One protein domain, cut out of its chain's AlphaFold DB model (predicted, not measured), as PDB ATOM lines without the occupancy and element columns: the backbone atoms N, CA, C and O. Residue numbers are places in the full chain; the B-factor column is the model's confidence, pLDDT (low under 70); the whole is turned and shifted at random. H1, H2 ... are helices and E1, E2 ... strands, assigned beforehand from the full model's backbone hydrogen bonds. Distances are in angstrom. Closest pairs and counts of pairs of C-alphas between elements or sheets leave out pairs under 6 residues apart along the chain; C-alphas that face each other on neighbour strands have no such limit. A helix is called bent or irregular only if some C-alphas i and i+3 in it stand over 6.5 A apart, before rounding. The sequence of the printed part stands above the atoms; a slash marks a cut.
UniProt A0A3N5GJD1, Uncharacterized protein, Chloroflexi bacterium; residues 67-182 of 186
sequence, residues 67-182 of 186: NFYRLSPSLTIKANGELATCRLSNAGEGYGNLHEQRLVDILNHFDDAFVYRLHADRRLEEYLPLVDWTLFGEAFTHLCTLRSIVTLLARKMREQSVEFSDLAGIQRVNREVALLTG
ATOM      1  N   ASN A  67     240.143 186.692 206.395       83.56
ATOM      2  CA  ASN A  67     238.924 187.234 205.805       83.56
ATOM      3  C   ASN A  67     237.656 186.693 206.471       83.56
ATOM      4  O   ASN A  67     236.614 187.281 206.273       83.56
ATOM      5  N   PHE A  68     237.693 185.624 207.270       86.69
ATOM      6  CA  PHE A  68     236.505 185.114 207.972       86.69
ATOM      7  C   PHE A  68     236.275 185.732 209.359       86.69
ATOM      8  O   PHE A  68     235.336 185.375 210.047       86.69
ATOM      9  N   TYR A  69     237.129 186.644 209.815       85.75
ATOM     10  CA  TYR A  69     236.927 187.297 211.118       85.75
ATOM     11  C   TYR A  69     237.520 188.709 211.168       85.75
ATOM     12  O   TYR A  69     237.657 189.312 212.228       85.75
ATOM     13  N   ARG A  70     237.882 189.270 210.010       82.69
ATOM     14  CA  ARG A  70     238.230 190.682 209.871       82.69
ATOM     15  C   ARG A  70     237.250 191.345 208.920       82.69
ATOM     16  O   ARG A  70     237.198 190.998 207.746       82.69
ATOM     17  N   LEU A  71     236.543 192.351 209.429       71.25
ATOM     18  CA  LEU A  71     235.663 193.219 208.641       71.25
ATOM     19  C   LEU A  71     236.432 194.106 207.645       71.25
ATOM     20  O   LEU A  71     235.863 194.591 206.673       71.25
ATOM     21  N   SER A  72     237.734 194.305 207.874       71.56
ATOM     22  CA  SER A  72     238.633 195.060 206.999       71.56
ATOM     23  C   SER A  72     239.688 194.135 206.369       71.56
ATOM     24  O   SER A  72     240.271 193.311 207.084       71.56
ATOM     25  N   PRO A  73     239.965 194.259 205.054       65.38
ATOM     26  CA  PRO A  73     239.507 195.334 204.163       65.38
ATOM     27  C   PRO A  73     238.164 195.071 203.463       65.38
ATOM     28  O   PRO A  73     237.728 195.912 202.683       65.38
ATOM     29  N   SER A  74     237.519 193.919 203.669       71.44
ATOM     30  CA  SER A  74     236.351 193.538 202.872       71.44
ATOM     31  C   SER A  74     235.182 193.011 203.699       71.44
ATOM     32  O   SER A  74     235.266 191.935 204.285       71.44
ATOM     33  N   LEU A  75     234.056 193.714 203.595       79.56
ATOM     34  CA  LEU A  75     232.714 193.217 203.872       79.56
ATOM     35  C   LEU A  75     231.968 193.107 202.538       79.56
ATOM     36  O   LEU A  75     232.090 193.973 201.673       79.56
ATOM     37  N   THR A  76     231.240 192.018 202.340       82.88
ATOM     38  CA  THR A  76     230.446 191.744 201.140       82.88
ATOM     39  C   THR A  76     228.982 191.664 201.533       82.88
ATOM     40  O   THR A  76     228.632 190.957 202.472       82.88
ATOM     41  N   ILE A  77     228.133 192.379 200.802       82.38
ATOM     42  CA  ILE A  77     226.679 192.273 200.914       82.38
ATOM     43  C   ILE A  77     226.207 191.584 199.640       82.38
ATOM     44  O   ILE A  77     226.487 192.055 198.535       82.38
ATOM     45  N   LYS A  78     225.547 190.440 199.789       82.31
ATOM     46  CA  LYS A  78     224.995 189.691 198.661       82.31
ATOM     47  C   LYS A  78     223.622 190.237 198.275       82.31
ATOM     48  O   LYS A  78     222.954 190.910 199.056       82.31
ATOM     49  N   ALA A  79     223.181 189.918 197.059       76.50
ATOM     50  CA  ALA A  79     221.897 190.382 196.531       76.50
ATOM     51  C   ALA A  79     220.681 189.923 197.363       76.50
ATOM     52  O   ALA A  79     219.654 190.587 197.355       76.50
ATOM     53  N   ASN A  80     220.804 188.811 198.093       80.38
ATOM     54  CA  ASN A  80     219.789 188.289 199.012       80.38
ATOM     55  C   ASN A  80     219.868 188.890 200.432       80.38
ATOM     56  O   ASN A  80     219.287 188.329 201.357       80.38
ATOM     57  N   GLY A  81     220.644 189.960 200.631       80.50
ATOM     58  CA  GLY A  81     220.798 190.632 201.922       80.50
ATOM     59  C   GLY A  81     221.814 189.994 202.872       80.50
ATOM     60  O   GLY A  81     222.100 190.595 203.907       80.50
ATOM     61  N   GLU A  82     222.394 188.836 202.534       88.81
ATOM     62  CA  GLU A  82     223.399 188.172 203.373       88.81
ATOM     63  C   GLU A  82     224.681 188.995 203.488       88.81
ATOM     64  O   GLU A  82     225.264 189.429 202.483       88.81
ATOM     65  N   LEU A  83     225.165 189.135 204.722       87.88
ATOM     66  CA  LEU A  83     226.512 189.609 204.989       87.88
ATOM     67  C   LEU A  83     227.494 188.448 204.908       87.88
ATOM     68  O   LEU A  83     227.341 187.410 205.551       87.88
ATOM     69  N   ALA A  84     228.554 188.676 204.143       88.19
ATOM     70  CA  ALA A  84     229.654 187.753 203.991       88.19
ATOM     71  C   ALA A  84     230.995 188.477 204.049       88.19
ATOM     72  O   ALA A  84     231.114 189.640 203.673       88.19
ATOM     73  N   THR A  85     232.045 187.783 204.465       82.88
ATOM     74  CA  THR A  85     233.401 188.363 204.485       82.88
ATOM     75  C   THR A  85     234.366 187.685 203.522       82.88
ATOM     76  O   THR A  85     235.390 188.253 203.143       82.88
ATOM     77  N   CYS A  86     233.999 186.504 203.023       79.94
ATOM     78  CA  CYS A  86     234.649 185.873 201.886       79.94
ATOM     79  C   CYS A  86     233.784 186.048 200.631       79.94
ATOM     80  O   CYS A  86     232.631 185.625 200.600       79.94
ATOM     81  N   ARG A  87     234.366 186.623 199.572       71.06
ATOM     82  CA  ARG A  87     233.690 186.860 198.281       71.06
ATOM     83  C   ARG A  87     233.431 185.588 197.471       71.06
ATOM     84  O   ARG A  87     232.680 185.620 196.507       71.06
ATOM     85  N   LEU A  88     234.098 184.491 197.824       64.69
ATOM     86  CA  LEU A  88     234.296 183.358 196.920       64.69
ATOM     87  C   LEU A  88     233.238 182.263 197.079       64.69
ATOM     88  O   LEU A  88     233.107 181.422 196.203       64.69
ATOM     89  N   SER A  89     232.495 182.233 198.188       69.44
ATOM     90  CA  SER A  89     231.448 181.222 198.405       69.44
ATOM     91  C   SER A  89     230.445 181.601 199.478       69.44
ATOM     92  O   SER A  89     230.670 182.481 200.308       69.44
ATOM     93  N   ASN A  90     229.352 180.843 199.508       77.00
ATOM     94  CA  ASN A  90     228.377 180.827 200.595       77.00
ATOM     95  C   ASN A  90     228.989 180.409 201.941       77.00
ATOM     96  O   ASN A  90     228.437 180.726 202.988       77.00
ATOM     97  N   ALA A  91     230.170 179.780 201.943       79.38
ATOM     98  CA  ALA A  91     230.924 179.527 203.169       79.38
ATOM     99  C   ALA A  91     231.235 180.819 203.937       79.38
ATOM    100  O   ALA A  91     231.330 180.797 205.157       79.38
ATOM    101  N   GLY A  92     231.383 181.941 203.222       78.25
ATOM    102  CA  GLY A  92     231.611 183.252 203.813       78.25
ATOM    103  C   GLY A  92     230.382 183.906 204.436       78.25
ATOM    104  O   GLY A  92     230.545 185.025 204.891       78.25
ATOM    105  N   GLU A  93     229.199 183.288 204.410       87.12
ATOM    106  CA  GLU A  93     227.948 183.804 205.003       87.12
ATOM    107  C   GLU A  93     227.767 183.348 206.460       87.12
ATOM    108  O   GLU A  93     228.509 182.494 206.950       87.12
ATOM    109  N   GLY A  94     226.709 183.836 207.115       87.75
ATOM    110  CA  GLY A  94     226.331 183.436 208.476       87.75
ATOM    111  C   GLY A  94     226.604 184.500 209.536       87.75
ATOM    112  O   GLY A  94     226.605 184.183 210.723       87.75
ATOM    113  N   TYR A  95     226.847 185.742 209.110       91.00
ATOM    114  CA  TYR A  95     226.953 186.893 210.010       91.00
ATOM    115  C   TYR A  95     225.606 187.585 210.214       91.00
ATOM    116  O   TYR A  95     225.415 188.222 211.240       91.00
ATOM    117  N   GLY A  96     224.670 187.436 209.270       91.56
ATOM    118  CA  GLY A  96     223.311 187.956 209.366       91.56
ATOM    119  C   GLY A  96     222.781 188.508 208.046       91.56
ATOM    120  O   GLY A  96     223.528 188.648 207.077       91.56
ATOM    121  N   ASN A  97     221.496 188.870 208.039       92.12
ATOM    122  CA  ASN A  97     220.791 189.324 206.845       92.12
ATOM    123  C   ASN A  97     220.173 190.726 207.027       92.12
ATOM    124  O   ASN A  97     219.513 191.006 208.030       92.12
ATOM    125  N   LEU A  98     220.357 191.609 206.039       87.69
ATOM    126  CA  LEU A  98     219.824 192.981 206.049       87.69
ATOM    127  C   LEU A  98     218.295 193.066 205.963       87.69
ATOM    128  O   LEU A  98     217.727 194.115 206.270       87.69
ATOM    129  N   HIS A  99     217.627 191.996 205.535       88.75
ATOM    130  CA  HIS A  99     216.168 191.909 205.547       88.75
ATOM    131  C   HIS A  99     215.607 191.620 206.946       88.75
ATOM    132  O   HIS A  99     214.422 191.848 207.178       88.75
ATOM    133  N   GLU A 100     216.443 191.148 207.873       94.06
ATOM    134  CA  GLU A 100     216.028 190.690 209.204       94.06
ATOM    135  C   GLU A 100     216.484 191.641 210.316       94.06
ATOM    136  O   GLU A 100     215.777 191.834 211.304       94.06
ATOM    137  N   GLN A 101     217.654 192.263 210.158       92.31
ATOM    138  CA  GLN A 101     218.277 193.106 211.176       92.31
ATOM    139  C   GLN A 101     219.037 194.281 210.550       92.31
ATOM    140  O   GLN A 101     219.509 194.221 209.412       92.31
ATOM    141  N   ARG A 102     219.169 195.386 211.296       88.94
ATOM    142  CA  ARG A 102     219.885 196.574 210.804       88.94
ATOM    143  C   ARG A 102     221.372 196.259 210.707       88.94
ATOM    144  O   ARG A 102     221.932 195.698 211.642       88.94
ATOM    145  N   LEU A 103     222.031 196.730 209.644       85.44
ATOM    146  CA  LEU A 103     223.469 196.524 209.411       85.44
ATOM    147  C   LEU A 103     224.332 196.788 210.658       85.44
ATOM    148  O   LEU A 103     225.210 195.994 210.968       85.44
ATOM    149  N   VAL A 104     224.071 197.879 211.385       87.00
ATOM    150  CA  VAL A 104     224.840 198.239 212.588       87.00
ATOM    151  C   VAL A 104     224.731 197.190 213.696       87.00
ATOM    152  O   VAL A 104     225.721 196.920 214.367       87.00
ATOM    153  N   ASP A 105     223.566 196.561 213.852       92.81
ATOM    154  CA  ASP A 105     223.359 195.515 214.852       92.81
ATOM    155  C   ASP A 105     224.137 194.255 214.445       92.81
ATOM    156  O   ASP A 105     224.830 193.670 215.271       92.81
ATOM    157  N   ILE A 106     224.138 193.915 213.147       89.06
ATOM    158  CA  ILE A 106     224.943 192.806 212.608       89.06
ATOM    159  C   ILE A 106     226.433 193.016 212.888       89.06
ATOM    160  O   ILE A 106     227.134 192.102 213.307       89.06
ATOM    161  N   LEU A 107     226.927 194.234 212.645       87.31
ATOM    162  CA  LEU A 107     228.341 194.565 212.820       87.31
ATOM    163  C   LEU A 107     228.758 194.594 214.294       87.31
ATOM    164  O   LEU A 107     229.879 194.196 214.603       87.31
ATOM    165  N   ASN A 108     227.871 195.029 215.192       91.06
ATOM    166  CA  ASN A 108     228.126 195.043 216.635       91.06
ATOM    167  C   ASN A 108     228.136 193.642 217.266       91.06
ATOM    168  O   ASN A 108     228.707 193.486 218.338       91.06
ATOM    169  N   HIS A 109     227.533 192.652 216.602       92.44
ATOM    170  CA  HIS A 109     227.490 191.245 217.024       92.44
ATOM    171  C   HIS A 109     228.250 190.323 216.061       92.44
ATOM    172  O   HIS A 109     228.004 189.119 215.980       92.44
ATOM    173  N   PHE A 110     229.173 190.885 215.280       89.50
ATOM    174  CA  PHE A 110     229.861 190.153 214.222       89.50
ATOM    175  C   PHE A 110     230.701 188.982 214.763       89.50
ATOM    176  O   PHE A 110     230.798 187.932 214.127       89.50
ATOM    177  N   ASP A 111     231.281 189.148 215.950       92.25
ATOM    178  CA  ASP A 111     232.083 188.157 216.673       92.25
ATOM    179  C   ASP A 111     231.255 187.067 217.381       92.25
ATOM    180  O   ASP A 111     231.785 186.022 217.780       92.25
ATOM    181  N   ASP A 112     229.938 187.254 217.474       93.75
ATOM    182  CA  ASP A 112     229.007 186.239 217.971       93.75
ATOM    183  C   ASP A 112     228.666 185.180 216.917       93.75
ATOM    184  O   ASP A 112     228.254 184.062 217.255       93.75
ATOM    185  N   ALA A 113     228.884 185.491 215.636       92.94
ATOM    186  CA  ALA A 113     228.608 184.580 214.538       92.94
ATOM    187  C   ALA A 113     229.414 183.277 214.665       92.94
ATOM    188  O   ALA A 113     230.613 183.265 214.954       92.94
ATOM    189  N   PHE A 114     228.771 182.144 214.366       94.00
ATOM    190  CA  PHE A 114     229.439 180.840 214.397       94.00
ATOM    191  C   PHE A 114     230.690 180.814 213.524       94.00
ATOM    192  O   PHE A 114     231.742 180.345 213.952       94.00
ATOM    193  N   VAL A 115     230.554 181.316 212.296       91.12
ATOM    194  CA  VAL A 115     231.617 181.298 211.295       91.12
ATOM    195  C   VAL A 115     232.786 182.178 211.736       91.12
ATOM    196  O   VAL A 115     233.931 181.771 211.555       91.12
ATOM    197  N   TYR A 116     232.518 183.305 212.407       92.75
ATOM    198  CA  TYR A 116     233.570 184.109 213.028       92.75
ATOM    199  C   TYR A 116     234.404 183.259 213.984       92.75
ATOM    200  O   TYR A 116     235.608 183.103 213.782       92.75
ATOM    201  N   ARG A 117     233.761 182.666 214.999       93.38
ATOM    202  CA  ARG A 117     234.450 181.917 216.062       93.38
ATOM    203  C   ARG A 117     235.147 180.678 215.514       93.38
ATOM    204  O   ARG A 117     236.299 180.427 215.845       93.38
ATOM    205  N   LEU A 118     234.502 179.962 214.588       93.19
ATOM    206  CA  LEU A 118     235.085 178.810 213.897       93.19
ATOM    207  C   LEU A 118     236.456 179.144 213.283       93.19
ATOM    208  O   LEU A 118     237.394 178.354 213.400       93.19
ATOM    209  N   HIS A 119     236.589 180.314 212.650       91.75
ATOM    210  CA  HIS A 119     237.835 180.741 212.007       91.75
ATOM    211  C   HIS A 119     238.796 181.477 212.950       91.75
ATOM    212  O   HIS A 119     240.005 181.241 212.874       91.75
ATOM    213  N   ALA A 120     238.293 182.351 213.823       91.00
ATOM    214  CA  ALA A 120     239.095 183.123 214.775       91.00
ATOM    215  C   ALA A 120     239.791 182.207 215.794       91.00
ATOM    216  O   ALA A 120     240.996 182.345 216.019       91.00
ATOM    217  N   ASP A 121     239.061 181.208 216.298       92.62
ATOM    218  CA  ASP A 121     239.539 180.243 217.295       92.62
ATOM    219  C   ASP A 121     240.251 179.038 216.657       92.62
ATOM    220  O   ASP A 121     240.674 178.119 217.352       92.62
ATOM    221  N   ARG A 122     240.412 179.035 215.324       90.31
ATOM    222  CA  ARG A 122     241.081 177.974 214.542       90.31
ATOM    223  C   ARG A 122     240.448 176.586 214.682       90.31
ATOM    224  O   ARG A 122     241.121 175.571 214.538       90.31
ATOM    225  N   ARG A 123     239.135 176.536 214.874       92.75
ATOM    226  CA  ARG A 123     238.393 175.292 215.102       92.75
ATOM    227  C   ARG A 123     238.061 174.514 213.829       92.75
ATOM    228  O   ARG A 123     237.543 173.410 213.920       92.75
ATOM    229  N   LEU A 124     238.380 175.029 212.633       91.12
ATOM    230  CA  LEU A 124     238.194 174.275 211.379       91.12
ATOM    231  C   LEU A 124     238.921 172.930 211.366       91.12
ATOM    232  O   LEU A 124     238.432 171.986 210.752       91.12
ATOM    233  N   GLU A 125     240.078 172.841 212.018       89.56
ATOM    234  CA  GLU A 125     240.881 171.615 212.046       89.56
ATOM    235  C   GLU A 125     240.153 170.466 212.760       89.56
ATOM    236  O   GLU A 125     240.371 169.311 212.412       89.56
ATOM    237  N   GLU A 126     239.220 170.774 213.671       93.75
ATOM    238  CA  GLU A 126     238.354 169.782 214.327       93.75
ATOM    239  C   GLU A 126     237.435 169.073 213.318       93.75
ATOM    240  O   GLU A 126     237.137 167.891 213.470       93.75
ATOM    241  N   TYR A 127     237.003 169.783 212.271       94.88
ATOM    242  CA  TYR A 127     236.046 169.287 211.275       94.88
ATOM    243  C   TYR A 127     236.721 168.665 210.050       94.88
ATOM    244  O   TYR A 127     236.071 167.951 209.292       94.88
ATOM    245  N   LEU A 128     238.017 168.911 209.839       91.19
ATOM    246  CA  LEU A 128     238.751 168.384 208.686       91.19
ATOM    247  C   LEU A 128     238.724 166.841 208.596       91.19
ATOM    248  O   LEU A 128     238.495 166.336 207.498       91.19
ATOM    249  N   PRO A 129     238.880 166.069 209.694       92.38
ATOM    250  CA  PRO A 129     238.763 164.608 209.651       92.38
ATOM    251  C   PRO A 129     237.365 164.094 209.284       92.38
ATOM    252  O   PRO A 129     237.222 162.913 208.981       92.38
ATOM    253  N   LEU A 130     236.340 164.954 209.334       95.50
ATOM    254  CA  LEU A 130     234.953 164.602 209.025       95.50
ATOM    255  C   LEU A 130     234.609 164.774 207.539       95.50
ATOM    256  O   LEU A 130     233.490 164.454 207.138       95.50
ATOM    257  N   VAL A 131     235.533 165.308 206.734       92.69
ATOM    258  CA  VAL A 131     235.351 165.463 205.288       92.69
ATOM    259  C   VAL A 131     235.382 164.093 204.617       92.69
ATOM    260  O   VAL A 131     236.349 163.342 204.744       92.69
ATOM    261  N   ASP A 132     234.334 163.785 203.857       93.56
ATOM    262  CA  ASP A 132     234.270 162.577 203.040       93.56
ATOM    263  C   ASP A 132     235.025 162.778 201.719       93.56
ATOM    264  O   ASP A 132     234.479 163.245 200.715       93.56
ATOM    265  N   TRP A 133     236.305 162.407 201.711       89.25
ATOM    266  CA  TRP A 133     237.174 162.521 200.533       89.25
ATOM    267  C   TRP A 133     236.687 161.710 199.327       89.25
ATOM    268  O   TRP A 133     237.076 162.017 198.202       89.25
ATOM    269  N   THR A 134     235.804 160.723 199.516       89.31
ATOM    270  CA  THR A 134     235.217 159.984 198.387       89.31
ATOM    271  C   THR A 134     234.206 160.822 197.606       89.31
ATOM    272  O   THR A 134     233.991 160.564 196.424       89.31
ATOM    273  N   LEU A 135     233.618 161.847 198.237       89.31
ATOM    274  CA  LEU A 135     232.672 162.767 197.602       89.31
ATOM    275  C   LEU A 135     233.354 163.991 196.993       89.31
ATOM    276  O   LEU A 135     232.940 164.458 195.939       89.31
ATOM    277  N   PHE A 136     234.369 164.533 197.668       85.44
ATOM    278  CA  PHE A 136     235.032 165.773 197.245       85.44
ATOM    279  C   PHE A 136     236.299 165.542 196.415       85.44
ATOM    280  O   PHE A 136     236.812 166.483 195.814       85.44
ATOM    281  N   GLY A 137     236.801 164.306 196.382       79.75
ATOM    282  CA  GLY A 137     238.086 163.968 195.791       79.75
ATOM    283  C   GLY A 137     239.271 164.314 196.697       79.75
ATOM    284  O   GLY A 137     239.151 164.983 197.724       79.75
ATOM    285  N   GLU A 138     240.447 163.835 196.296       68.06
ATOM    286  CA  GLU A 138     241.702 164.023 197.037       68.06
ATOM    287  C   GLU A 138     242.505 165.246 196.566       68.06
ATOM    288  O   GLU A 138     243.529 165.573 197.159       68.06
ATOM    289  N   ALA A 139     242.063 165.930 195.503       62.41
ATOM    290  CA  ALA A 139     242.779 167.045 194.893       62.41
ATOM    291  C   ALA A 139     241.901 168.301 194.825       62.41
ATOM    292  O   ALA A 139     240.967 168.378 194.031       62.41
ATOM    293  N   PHE A 140     242.246 169.315 195.622       68.69
ATOM    294  CA  PHE A 140     241.656 170.651 195.518       68.69
ATOM    295  C   PHE A 140     242.561 171.553 194.692       68.69
ATOM    296  O   PHE A 140     243.759 171.656 194.951       68.69
ATOM    297  N   THR A 141     241.968 172.284 193.752       64.31
ATOM    298  CA  THR A 141     242.667 173.295 192.947       64.31
ATOM    299  C   THR A 141     243.165 174.474 193.784       64.31
ATOM    300  O   THR A 141     244.137 175.127 193.411       64.31
ATOM    301  N   HIS A 142     242.525 174.749 194.930       74.38
ATOM    302  CA  HIS A 142     242.877 175.850 195.823       74.38
ATOM    303  C   HIS A 142     242.496 175.560 197.289       74.38
ATOM    304  O   HIS A 142     241.413 175.044 197.567       74.38
ATOM    305  N   LEU A 143     243.316 175.992 198.261       80.44
ATOM    306  CA  LEU A 143     243.033 175.831 199.706       80.44
ATOM    307  C   LEU A 143     241.716 176.479 200.154       80.44
ATOM    308  O   LEU A 143     241.109 176.064 201.140       80.44
ATOM    309  N   CYS A 144     241.269 177.516 199.444       81.62
ATOM    310  CA  CYS A 144     239.970 178.132 199.713       81.62
ATOM    311  C   CYS A 144     238.806 177.174 199.450       81.62
ATOM    312  O   CYS A 144     237.819 177.273 200.165       81.62
ATOM    313  N   THR A 145     238.924 176.246 198.497       82.94
ATOM    314  CA  THR A 145     237.878 175.254 198.220       82.94
ATOM    315  C   THR A 145     237.722 174.306 199.400       82.94
ATOM    316  O   THR A 145     236.630 174.210 199.959       82.94
ATOM    317  N   LEU A 146     238.826 173.719 199.877       86.62
ATOM    318  CA  LEU A 146     238.814 172.877 201.075       86.62
ATOM    319  C   LEU A 146     238.295 173.645 202.300       86.62
ATOM    320  O   LEU A 146     237.420 173.167 203.017       86.62
ATOM    321  N   ARG A 147     238.768 174.877 202.514       88.62
ATOM    322  CA  ARG A 147     238.287 175.734 203.608       88.62
ATOM    323  C   ARG A 147     236.782 175.973 203.529       88.62
ATOM    324  O   ARG A 147     236.107 175.934 204.557       88.62
ATOM    325  N   SER A 148     236.257 176.236 202.336       89.44
ATOM    326  CA  SER A 148     234.830 176.454 202.129       89.44
ATOM    327  C   SER A 148     234.016 175.196 202.397       89.44
ATOM    328  O   SER A 148     232.998 175.292 203.078       89.44
ATOM    329  N   ILE A 149     234.486 174.027 201.956       90.69
ATOM    330  CA  ILE A 149     233.853 172.732 202.246       90.69
ATOM    331  C   ILE A 149     233.791 172.496 203.755       90.69
ATOM    332  O   ILE A 149     232.706 172.297 204.292       90.69
ATOM    333  N   VAL A 150     234.923 172.609 204.457       93.38
ATOM    334  CA  VAL A 150     234.987 172.382 205.910       93.38
ATOM    335  C   VAL A 150     234.126 173.400 206.671       93.38
ATOM    336  O   VAL A 150     233.436 173.040 207.621       93.38
ATOM    337  N   THR A 151     234.097 174.663 206.232       93.88
ATOM    338  CA  THR A 151     233.235 175.697 206.836       93.88
ATOM    339  C   THR A 151     231.752 175.364 206.659       93.88
ATOM    340  O   THR A 151     230.987 175.454 207.618       93.88
ATOM    341  N   LEU A 152     231.335 174.973 205.450       94.00
ATOM    342  CA  LEU A 152     229.946 174.605 205.158       94.00
ATOM    343  C   LEU A 152     229.530 173.334 205.902       94.00
ATOM    344  O   LEU A 152     228.409 173.273 206.404       94.00
ATOM    345  N   LEU A 153     230.437 172.359 206.017       95.75
ATOM    346  CA  LEU A 153     230.246 171.142 206.801       95.75
ATOM    347  C   LEU A 153     229.968 171.484 208.268       95.75
ATOM    348  O   LEU A 153     228.914 171.130 208.792       95.75
ATOM    349  N   ALA A 154     230.862 172.248 208.898       95.94
ATOM    350  CA  ALA A 154     230.715 172.674 210.287       95.94
ATOM    351  C   ALA A 154     229.414 173.460 210.513       95.94
ATOM    352  O   ALA A 154     228.715 173.251 211.508       95.94
ATOM    353  N   ARG A 155     229.064 174.353 209.576       94.62
ATOM    354  CA  ARG A 155     227.853 175.176 209.665       94.62
ATOM    355  C   ARG A 155     226.592 174.323 209.598       94.62
ATOM    356  O   ARG A 155     225.752 174.438 210.483       94.62
ATOM    357  N   LYS A 156     226.497 173.418 208.622       95.75
ATOM    358  CA  LYS A 156     225.353 172.506 208.493       95.75
ATOM    359  C   LYS A 156     225.241 171.539 209.666       95.75
ATOM    360  O   LYS A 156     224.130 171.298 210.126       95.75
ATOM    361  N   MET A 157     226.359 171.022 210.182       97.62
ATOM    362  CA  MET A 157     226.339 170.200 211.395       97.62
ATOM    363  C   MET A 157     225.736 170.975 212.570       97.62
ATOM    364  O   MET A 157     224.852 170.458 213.244       97.62
ATOM    365  N   ARG A 158     226.131 172.241 212.771       96.19
ATOM    366  CA  ARG A 158     225.539 173.100 213.808       96.19
ATOM    367  C   ARG A 158     224.052 173.374 213.562       96.19
ATOM    368  O   ARG A 158     223.261 173.237 214.486       96.19
ATOM    369  N   GLU A 159     223.671 173.762 212.346       94.75
ATOM    370  CA  GLU A 159     222.276 174.058 211.973       94.75
ATOM    371  C   GLU A 159     221.354 172.844 212.174       94.75
ATOM    372  O   GLU A 159     220.211 172.995 212.596       94.75
ATOM    373  N   GLN A 160     221.861 171.638 211.905       97.19
ATOM    374  CA  GLN A 160     221.113 170.385 212.022       97.19
ATOM    375  C   GLN A 160     221.320 169.664 213.361       97.19
ATOM    376  O   GLN A 160     220.789 168.570 213.535       97.19
ATOM    377  N   SER A 161     222.076 170.251 214.298       97.50
ATOM    378  CA  SER A 161     222.430 169.630 215.587       97.50
ATOM    379  C   SER A 161     223.052 168.228 215.440       97.50
ATOM    380  O   SER A 161     222.703 167.300 216.165       97.50
ATOM    381  N   VAL A 162     223.950 168.063 214.464       97.94
ATOM    382  CA  VAL A 162     224.703 166.822 214.225       97.94
ATOM    383  C   VAL A 162     225.967 166.826 215.079       97.94
ATOM    384  O   VAL A 162     226.861 167.652 214.886       97.94
ATOM    385  N   GLU A 163     226.048 165.869 215.998       97.44
ATOM    386  CA  GLU A 163     227.197 165.669 216.880       97.44
ATOM    387  C   GLU A 163     228.356 164.949 216.172       97.44
ATOM    388  O   GLU A 163     228.162 164.194 215.220       97.44
ATOM    389  N   PHE A 164     229.578 165.108 216.687       97.12
ATOM    390  CA  PHE A 164     230.787 164.474 216.128       97.12
ATOM    391  C   PHE A 164     230.745 162.936 216.156       97.12
ATOM    392  O   PHE A 164     231.460 162.280 215.401       97.12
ATOM    393  N   SER A 165     229.916 162.351 217.024       97.31
ATOM    394  CA  SER A 165     229.701 160.904 217.107       97.31
ATOM    395  C   SER A 165     228.609 160.384 216.166       97.31
ATOM    396  O   SER A 165     228.479 159.171 216.009       97.31
ATOM    397  N   ASP A 166     227.803 161.262 215.558       97.62
ATOM    398  CA  ASP A 166     226.713 160.874 214.658       97.62
ATOM    399  C   ASP A 166     227.233 160.665 213.230       97.62
ATOM    400  O   ASP A 166     227.145 161.533 212.362       97.62
ATOM    401  N   LEU A 167     227.782 159.475 212.980       97.31
ATOM    402  CA  LEU A 167     228.346 159.120 211.675       97.31
ATOM    403  C   LEU A 167     227.323 159.232 210.535       97.31
ATOM    404  O   LEU A 167     227.674 159.670 209.439       97.31
ATOM    405  N   ALA A 168     226.062 158.867 210.783       97.81
ATOM    406  CA  ALA A 168     225.014 158.935 209.770       97.81
ATOM    407  C   ALA A 168     224.657 160.394 209.441       97.81
ATOM    408  O   ALA A 168     224.536 160.757 208.266       97.81
ATOM    409  N   GLY A 169     224.551 161.245 210.465       98.06
ATOM    410  CA  GLY A 169     224.370 162.685 210.301       98.06
ATOM    411  C   GLY A 169     225.534 163.334 209.557       98.06
ATOM    412  O   GLY A 169     225.308 164.082 208.605       98.06
ATOM    413  N   ILE A 170     226.778 162.995 209.909       98.19
ATOM    414  CA  ILE A 170     227.986 163.511 209.245       98.19
ATOM    415  C   ILE A 170     228.001 163.127 207.761       98.19
ATOM    416  O   ILE A 170     228.254 163.980 206.907       98.19
ATOM    417  N   GLN A 171     227.688 161.873 207.425       97.69
ATOM    418  CA  GLN A 171     227.605 161.418 206.031       97.69
ATOM    419  C   GLN A 171     226.522 162.166 205.245       97.69
ATOM    420  O   GLN A 171     226.752 162.581 204.105       97.69
ATOM    421  N   ARG A 172     225.348 162.382 205.852       97.88
ATOM    422  CA  ARG A 172     224.269 163.166 205.237       97.88
ATOM    423  C   ARG A 172     224.720 164.599 204.959       97.88
ATOM    424  O   ARG A 172     224.563 165.072 203.835       97.88
ATOM    425  N   VAL A 173     225.322 165.263 205.946       98.06
ATOM    426  CA  VAL A 173     225.796 166.645 205.800       98.06
ATOM    427  C   VAL A 173     226.888 166.748 204.730       98.06
ATOM    428  O   VAL A 173     226.831 167.660 203.907       98.06
ATOM    429  N   ASN A 174     227.829 165.800 204.666       97.31
ATOM    430  CA  ASN A 174     228.839 165.754 203.603       97.31
ATOM    431  C   ASN A 174     228.198 165.712 202.205       97.31
ATOM    432  O   ASN A 174     228.568 166.508 201.342       97.31
ATOM    433  N   ARG A 175     227.188 164.857 201.989       96.31
ATOM    434  CA  ARG A 175     226.456 164.799 200.710       96.31
ATOM    435  C   ARG A 175     225.743 166.106 200.383       96.31
ATOM    436  O   ARG A 175     225.795 166.559 199.243       96.31
ATOM    437  N   GLU A 176     225.104 166.738 201.365       95.25
ATOM    438  CA  GLU A 176     224.459 168.039 201.162       95.25
ATOM    439  C   GLU A 176     225.462 169.135 200.783       95.25
ATOM    440  O   GLU A 176     225.172 169.960 199.916       95.25
ATOM    441  N   VAL A 177     226.638 169.159 201.419       93.44
ATOM    442  CA  VAL A 177     227.714 170.100 201.071       93.44
ATOM    443  C   VAL A 177     228.252 169.804 199.674       93.44
ATOM    444  O   VAL A 177     228.453 170.740 198.901       93.44
ATOM    445  N   ALA A 178     228.438 168.534 199.314       91.25
ATOM    446  CA  ALA A 178     228.891 168.137 197.984       91.25
ATOM    447  C   ALA A 178     227.901 168.561 196.887       91.25
ATOM    448  O   ALA A 178     228.320 169.126 195.880       91.25
ATOM    449  N   LEU A 179     226.591 168.410 197.115       90.19
ATOM    450  CA  LEU A 179     225.548 168.932 196.220       90.19
ATOM    451  C   LEU A 179     225.556 170.466 196.143       90.19
ATOM    452  O   LEU A 179     225.423 171.038 195.065       90.19
ATOM    453  N   LEU A 180     225.708 171.151 197.284       87.50
ATOM    454  CA  LEU A 180     225.732 172.618 197.346       87.50
ATOM    455  C   LEU A 180     226.940 173.212 196.610       87.50
ATOM    456  O   LEU A 180     226.858 174.314 196.074       87.50
ATOM    457  N   THR A 181     228.055 172.490 196.617       84.50
ATOM    458  CA  THR A 181     229.321 172.900 196.004       84.50
ATOM    459  C   THR A 181     229.544 172.266 194.632       84.50
ATOM    460  O   THR A 181     230.628 172.396 194.098       84.50
ATOM    461  N   GLY A 182     228.568 171.561 194.052       83.00
ATOM    462  CA  GLY A 182     228.686 171.003 192.698       83.00
ATOM    463  C   GLY A 182     229.612 169.787 192.544       83.00
ATOM    464  O   GLY A 182     229.807 169.325 191.426       83.00
TER     465      GLY A 182
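What this domain is: This is residues 67 to 182 of the 186 residues of an uncharacterized protein of Chloroflexi bacterium (UniProt A0A3N5GJD1). A helical lobe, with H2, H3 and H6 packed on the long helix H5 and H4 on H6, is joined through H2 to a small lobe made of the short strand hairpin E1 and E2 and helix H1. Residues 137 to 143 stick out from the helical lobe. The 116 printed residues hold, in order, E1, E2 and H1 to H6, with one antiparallel sheet E1 - E2; the class is mostly helix. The whole is compact, with a radius of gyration of the C-alphas of 14.3 A and spans of 41 by 30 by 26 A.

How they stand to each other: Residues 76 to 77 pair antiparallel with residues 83 to 84 of E1, residues 82 to 84. E1 and E2, residues 93 to 97, form a hairpin, with N 83 and O 96 2.9 A apart. For H1, residues 103 to 108, the closest C-alphas to E2 are those of Ile 106 and Gly 96, 6.1 A. H2, residues 114 to 120, touches H5, residues 143 to 159, at Val 115 and Thr 151, the closest C-alphas, 7.3 A. H3, residues 124 to 130, touches H5, about perpendicular at 82 degrees, with C-alphas 128 and 150 closest, 6.2 A. H6, residues 167 to 180, touches H5 at a steep tilt of 54 degrees, opposite ways, with C-alphas 177 and 153 closest, 6.4 A. H4, residues 133 to 136, touches H6, with C-alphas 135 and 178 closest, 6.6 A. Every O i to N i+4 pair is within hydrogen-bond range in H1, H2, H5 and H6; H3 has 1 of 3, beside 2 of 4 O i to N i+3 pairs, and H4 is too short for an i+4 pair.

Where its parts are: E1 begins at C-alpha 82 (223.399, 188.172, 203.373). H5 measures 24.2 A and H6 19.9 A, ending at C-alpha 180 (225.732, 172.618, 197.346). H3 is only just irregular: C-alphas 126 and 129 are 7.0 A apart.

The domain as a whole: The farthest C-alphas, of Val 104 and Thr 134, are 42.1 A apart. The printed part has no cut and no long link. Residues 73, 88 to 89 and 138 to 141 are under pLDDT 70.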